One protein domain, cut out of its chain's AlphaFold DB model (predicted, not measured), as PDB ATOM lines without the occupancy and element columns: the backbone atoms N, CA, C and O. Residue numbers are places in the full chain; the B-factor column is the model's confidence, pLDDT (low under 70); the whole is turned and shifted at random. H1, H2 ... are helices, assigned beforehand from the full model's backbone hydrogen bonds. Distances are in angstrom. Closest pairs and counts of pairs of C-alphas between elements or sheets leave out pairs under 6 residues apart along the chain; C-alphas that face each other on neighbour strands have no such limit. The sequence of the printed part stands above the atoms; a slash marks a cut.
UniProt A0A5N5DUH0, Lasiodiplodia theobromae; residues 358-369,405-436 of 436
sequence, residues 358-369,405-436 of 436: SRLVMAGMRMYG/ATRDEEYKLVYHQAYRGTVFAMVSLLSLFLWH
ATOM      1  N   SER A 358     202.796 367.470 294.497       95.12
ATOM      2  CA  SER A 358     203.316 367.222 295.848       95.12
ATOM      3  C   SER A 358     202.583 366.063 296.536       95.12
ATOM      4  O   SER A 358     203.213 365.128 297.040       95.12
ATOM      5  N   ARG A 359     201.242 366.058 296.500       95.06
ATOM      6  CA  ARG A 359     200.414 364.982 297.068       95.06
ATOM      7  C   ARG A 359     200.635 363.647 296.367       95.06
ATOM      8  O   ARG A 359     200.723 362.632 297.057       95.06
ATOM      9  N   LEU A 360     200.749 363.644 295.040       95.50
ATOM     10  CA  LEU A 360     201.008 362.438 294.253       95.50
ATOM     11  C   LEU A 360     202.350 361.807 294.640       95.50
ATOM     12  O   LEU A 360     202.404 360.613 294.937       95.50
ATOM     13  N   VAL A 361     203.412 362.614 294.717       96.19
ATOM     14  CA  VAL A 361     204.752 362.148 295.105       96.19
ATOM     15  C   VAL A 361     204.744 361.611 296.537       96.19
ATOM     16  O   VAL A 361     205.209 360.498 296.774       96.19
ATOM     17  N   MET A 362     204.152 362.339 297.490       94.00
ATOM     18  CA  MET A 362     204.045 361.874 298.880       94.00
ATOM     19  C   MET A 362     203.236 360.577 299.010       94.00
ATOM     20  O   MET A 362     203.585 359.709 299.814       94.00
ATOM     21  N   ALA A 363     202.152 360.429 298.243       94.50
ATOM     22  CA  ALA A 363     201.351 359.210 298.223       94.50
ATOM     23  C   ALA A 363     202.146 358.031 297.646       94.50
ATOM     24  O   ALA A 363     202.170 356.966 298.260       94.50
ATOM     25  N   GLY A 364     202.853 358.241 296.529       93.19
ATOM     26  CA  GLY A 364     203.748 357.253 295.928       93.19
ATOM     27  C   GLY A 364     204.814 356.783 296.911       93.19
ATOM     28  O   GLY A 364     204.903 355.596 297.205       93.19
ATOM     29  N   MET A 365     205.552 357.716 297.513       93.62
ATOM     30  CA  MET A 365     206.566 357.396 298.522       93.62
ATOM     31  C   MET A 365     205.986 356.583 299.688       93.62
ATOM     32  O   MET A 365     206.561 355.566 300.074       93.62
ATOM     33  N   ARG A 366     204.798 356.955 300.191       92.12
ATOM     34  CA  ARG A 366     204.107 356.211 301.254       92.12
ATOM     35  C   ARG A 366     203.747 354.782 300.837       92.12
ATOM     36  O   ARG A 366     203.853 353.891 301.678       92.12
ATOM     37  N   MET A 367     203.324 354.563 299.587       88.62
ATOM     38  CA  MET A 367     203.026 353.225 299.049       88.62
ATOM     39  C   MET A 367     204.281 352.351 298.957       88.62
ATOM     40  O   MET A 367     204.214 351.167 299.268       88.62
ATOM     41  N   TYR A 368     205.430 352.943 298.626       91.56
ATOM     42  CA  TYR A 368     206.727 352.256 298.601       91.56
ATOM     43  C   TYR A 368     207.392 352.132 299.982       91.56
ATOM     44  O   TYR A 368     208.542 351.718 300.087       91.56
ATOM     45  N   GLY A 369     206.684 352.476 301.063       89.44
ATOM     46  CA  GLY A 369     207.187 352.354 302.432       89.44
ATOM     47  C   GLY A 369     208.132 353.476 302.872       89.44
ATOM     48  O   GLY A 369     208.559 353.480 304.027       89.44
ATOM     49  N   ALA A 405     218.254 360.104 311.120       73.88
ATOM     50  CA  ALA A 405     218.688 361.310 310.411       73.88
ATOM     51  C   ALA A 405     219.059 361.018 308.949       73.88
ATOM     52  O   ALA A 405     218.606 361.721 308.046       73.88
ATOM     53  N   THR A 406     219.800 359.935 308.708       77.75
ATOM     54  CA  THR A 406     220.160 359.487 307.352       77.75
ATOM     55  C   THR A 406     218.932 359.092 306.527       77.75
ATOM     56  O   THR A 406     218.833 359.461 305.358       77.75
ATOM     57  N   ARG A 407     217.931 358.440 307.136       80.81
ATOM     58  CA  ARG A 407     216.645 358.133 306.477       80.81
ATOM     59  C   ARG A 407     215.805 359.371 306.166       80.81
ATOM     60  O   ARG A 407     215.144 359.416 305.131       80.81
ATOM     61  N   ASP A 408     215.817 360.378 307.040       83.38
ATOM     62  CA  ASP A 408     215.158 361.665 306.781       83.38
ATOM     63  C   ASP A 408     215.818 362.410 305.604       83.38
ATOM     64  O   ASP A 408     215.131 363.070 304.818       83.38
ATOM     65  N   GLU A 409     217.144 362.329 305.484       86.62
ATOM     66  CA  GLU A 409     217.908 362.904 304.370       86.62
ATOM     67  C   GLU A 409     217.643 362.160 303.059       86.62
ATOM     68  O   GLU A 409     217.340 362.795 302.045       86.62
ATOM     69  N   GLU A 410     217.645 360.828 303.095       88.06
ATOM     70  CA  GLU A 410     217.281 359.977 301.961       88.06
ATOM     71  C   GLU A 410     215.850 360.268 301.485       88.06
ATOM     72  O   GLU A 410     215.624 360.503 300.297       88.06
ATOM     73  N   TYR A 411     214.887 360.377 302.409       91.69
ATOM     74  CA  TYR A 411     213.507 360.743 302.088       91.69
ATOM     75  C   TYR A 411     213.430 362.083 301.342       91.69
ATOM     76  O   TYR A 411     212.717 362.198 300.345       91.69
ATOM     77  N   LYS A 412     214.171 363.105 301.787       94.12
ATOM     78  CA  LYS A 412     214.184 364.422 301.126       94.12
ATOM     79  C   LYS A 412     214.790 364.362 299.728       94.12
ATOM     80  O   LYS A 412     214.245 364.985 298.816       94.12
ATOM     81  N   LEU A 413     215.892 363.635 299.553       94.69
ATOM     82  CA  LEU A 413     216.545 363.480 298.251       94.69
ATOM     83  C   LEU A 413     215.618 362.777 297.258       94.69
ATOM     84  O   LEU A 413     215.377 363.301 296.169       94.69
ATOM     85  N   VAL A 414     215.020 361.656 297.672       92.06
ATOM     86  CA  VAL A 414     214.069 360.899 296.849       92.06
ATOM     87  C   VAL A 414     212.839 361.746 296.524       92.06
ATOM     88  O   VAL A 414     212.419 361.786 295.368       92.06
ATOM     89  N   TYR A 415     212.300 362.491 297.495       95.94
ATOM     90  CA  TYR A 415     211.177 363.402 297.267       95.94
ATOM     91  C   TYR A 415     211.504 364.458 296.207       95.94
ATOM     92  O   TYR A 415     210.739 364.640 295.261       95.94
ATOM     93  N   HIS A 416     212.643 365.150 296.324       96.38
ATOM     94  CA  HIS A 416     213.015 366.194 295.370       96.38
ATOM     95  C   HIS A 416     213.275 365.642 293.967       96.38
ATOM     96  O   HIS A 416     212.876 366.275 292.986       96.38
ATOM     97  N   GLN A 417     213.911 364.475 293.863       96.00
ATOM     98  CA  GLN A 417     214.163 363.829 292.580       96.00
ATOM     99  C   GLN A 417     212.857 363.367 291.920       96.00
ATOM    100  O   GLN A 417     212.626 363.683 290.753       96.00
ATOM    101  N   ALA A 418     211.970 362.709 292.671       93.25
ATOM    102  CA  ALA A 418     210.664 362.272 292.182       93.25
ATOM    103  C   ALA A 418     209.771 363.459 291.793       93.25
ATOM    104  O   ALA A 418     209.134 363.443 290.739       93.25
ATOM    105  N   TYR A 419     209.771 364.525 292.595       96.00
ATOM    106  CA  TYR A 419     209.037 365.753 292.298       96.00
ATOM    107  C   TYR A 419     209.525 366.402 291.001       96.00
ATOM    108  O   TYR A 419     208.717 366.693 290.123       96.00
ATOM    109  N   ARG A 420     210.846 366.571 290.828       94.31
ATOM    110  CA  ARG A 420     211.415 367.114 289.583       94.31
ATOM    111  C   ARG A 420     211.093 366.229 288.382       94.31
ATOM    112  O   ARG A 420     210.640 366.755 287.373       94.31
ATOM    113  N   GLY A 421     211.269 364.912 288.501       92.00
ATOM    114  CA  GLY A 421     210.950 363.963 287.431       92.00
ATOM    115  C   GLY A 421     209.481 364.028 287.007       92.00
ATOM    116  O   GLY A 421     209.189 364.071 285.817       92.00
ATOM    117  N   THR A 422     208.562 364.139 287.970       91.44
ATOM    118  CA  THR A 422     207.120 364.261 287.694       91.44
ATOM    119  C   THR A 422     206.791 365.572 286.978       91.44
ATOM    120  O   THR A 422     206.020 365.573 286.023       91.44
ATOM    121  N   VAL A 423     207.406 366.684 287.396       90.62
ATOM    122  CA  VAL A 423     207.246 367.980 286.717       90.62
ATOM    123  C   VAL A 423     207.760 367.906 285.277       90.62
ATOM    124  O   VAL A 423     207.049 368.328 284.370       90.62
ATOM    125  N   PHE A 424     208.946 367.332 285.046       89.81
ATOM    126  CA  PHE A 424     209.488 367.167 283.692       89.81
ATOM    127  C   PHE A 424     208.604 366.280 282.815       89.81
ATOM    128  O   PHE A 424     208.334 366.646 281.676       89.81
ATOM    129  N   ALA A 425     208.101 365.162 283.344       87.12
ATOM    130  CA  ALA A 425     207.193 364.285 282.612       87.12
ATOM    131  C   ALA A 425     205.896 365.009 282.216       87.12
ATOM    132  O   ALA A 425     205.448 364.883 281.082       87.12
ATOM    133  N   MET A 426     205.318 365.818 283.111       83.88
ATOM    134  CA  MET A 426     204.108 366.586 282.801       83.88
ATOM    135  C   MET A 426     204.353 367.707 281.790       83.88
ATOM    136  O   MET A 426     203.532 367.905 280.901       83.88
ATOM    137  N   VAL A 427     205.481 368.417 281.885       81.19
ATOM    138  CA  VAL A 427     205.864 369.429 280.885       81.19
ATOM    139  C   VAL A 427     206.120 368.773 279.527       81.19
ATOM    140  O   VAL A 427     205.687 369.306 278.512       81.19
ATOM    141  N   SER A 428     206.755 367.598 279.502       76.12
ATOM    142  CA  SER A 428     206.963 366.825 278.274       76.12
ATOM    143  C   SER A 428     205.641 366.378 277.658       76.12
ATOM    144  O   SER A 428     205.480 366.482 276.450       76.12
ATOM    145  N   LEU A 429     204.690 365.915 278.473       71.50
ATOM    146  CA  LEU A 429     203.377 365.476 278.004       71.50
ATOM    147  C   LEU A 429     202.570 366.662 277.456       71.50
ATOM    148  O   LEU A 429     202.014 366.565 276.372       71.50
ATOM    149  N   LEU A 430     202.594 367.815 278.130       68.75
ATOM    150  CA  LEU A 430     201.969 369.049 277.634       68.75
ATOM    151  C   LEU A 430     202.629 369.579 276.355       68.75
ATOM    152  O   LEU A 430     201.931 370.057 275.470       68.75
ATOM    153  N   SER A 431     203.955 369.477 276.235       64.50
ATOM    154  CA  SER A 431     204.670 369.866 275.015       64.50
ATOM    155  C   SER A 431     204.369 368.930 273.847       64.50
ATOM    156  O   SER A 431     204.317 369.399 272.718       64.50
ATOM    157  N   LEU A 432     204.159 367.636 274.107       54.53
ATOM    158  CA  LEU A 432     203.762 366.666 273.086       54.53
ATOM    159  C   LEU A 432     202.344 366.949 272.567       54.53
ATOM    160  O   LEU A 432     202.078 366.790 271.385       54.53
ATOM    161  N   PHE A 433     201.458 367.414 273.453       59.22
ATOM    162  CA  PHE A 433     200.089 367.816 273.117       59.22
ATOM    163  C   PHE A 433     199.987 369.180 272.420       59.22
ATOM    164  O   PHE A 433     198.962 369.448 271.813       59.22
ATOM    165  N   LEU A 434     201.000 370.050 272.520       48.97
ATOM    166  CA  LEU A 434     201.013 371.358 271.844       48.97
ATOM    167  C   LEU A 434     201.655 371.320 270.450       48.97
ATOM    168  O   LEU A 434     201.644 372.326 269.744       48.97
ATOM    169  N   TRP A 435     202.290 370.202 270.097       42.97
ATOM    170  CA  TRP A 435     202.981 370.007 268.818       42.97
ATOM    171  C   TRP A 435     202.178 369.160 267.825       42.97
ATOM    172  O   TRP A 435     202.656 368.882 266.728       42.97
ATOM    173  N   HIS A 436     200.976 368.761 268.224       39.12
ATOM    174  CA  HIS A 436     200.010 367.998 267.453       39.12
ATOM    175  C   HIS A 436     198.731 368.816 267.324       39.12
ATOM    176  O   HIS A 436     198.057 368.649 266.283       39.12
TER     177      HIS A 436
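What this domain is: This is residues 358 to 369 and 405 to 436 of the 436 residues of a protein of Lasiodiplodia theobromae (UniProt A0A5N5DUH0). One long helix, H2, makes the length of this domain, and a short helix, H1, packs on its side, set steeply across it. Both ends of H2 stick out past H1, with residues 405 to 410 and 424 to 436 standing free. The printed part has 44 residues with two named helices, H1 then H2, and no named strand, and its class is all helix. It is only just loose, close to extended, with a radius of gyration of the C-alphas of 13.5 A, and it spans 47 by 17 by 13 A, a rod in outline.

How they stand to each other: H1, residues 358 to 367, touches H2, residues 405 to 433, with 6 pairs of C-alphas within 8 A. H2 touches H1 with its residues 415 to 419 alone. The closest C-alphas of the two helices, those of Val 361 and Tyr 419, are 6.3 A apart. Their lines stand at a steep tilt of 57 degrees, and they run opposite ways. Their centres are 10.6 A apart. In both H1 and H2, every O i to N i+4 pair is within hydrogen-bond range.

Where its parts are: H1 begins at Ser 358, with its C-alpha at (203.316, 367.222, 295.848), and ends at Met 367, with its C-alpha at (203.026, 353.225, 299.049). It has 10 residues and measures 14.4 A from first to last C-alpha. H2 has 29 residues and measures 42.2 A, from C-alpha 405 at (218.688, 361.310, 310.411) to C-alpha 433 at (200.089, 367.816, 273.117).

The domain as a whole: The two C-alphas farthest apart, those of Ala 405 and His 436, are 47.3 A apart. Residues 370 to 404 are not printed, and across this cut C-alphas 369 and 405 are 16.6 A apart. The link from H1 to H2 runs across the cut. His 436 is the chain's last residue. The mean pLDDT of the printed part is 84.0, and residues 430 to 436 are under 70.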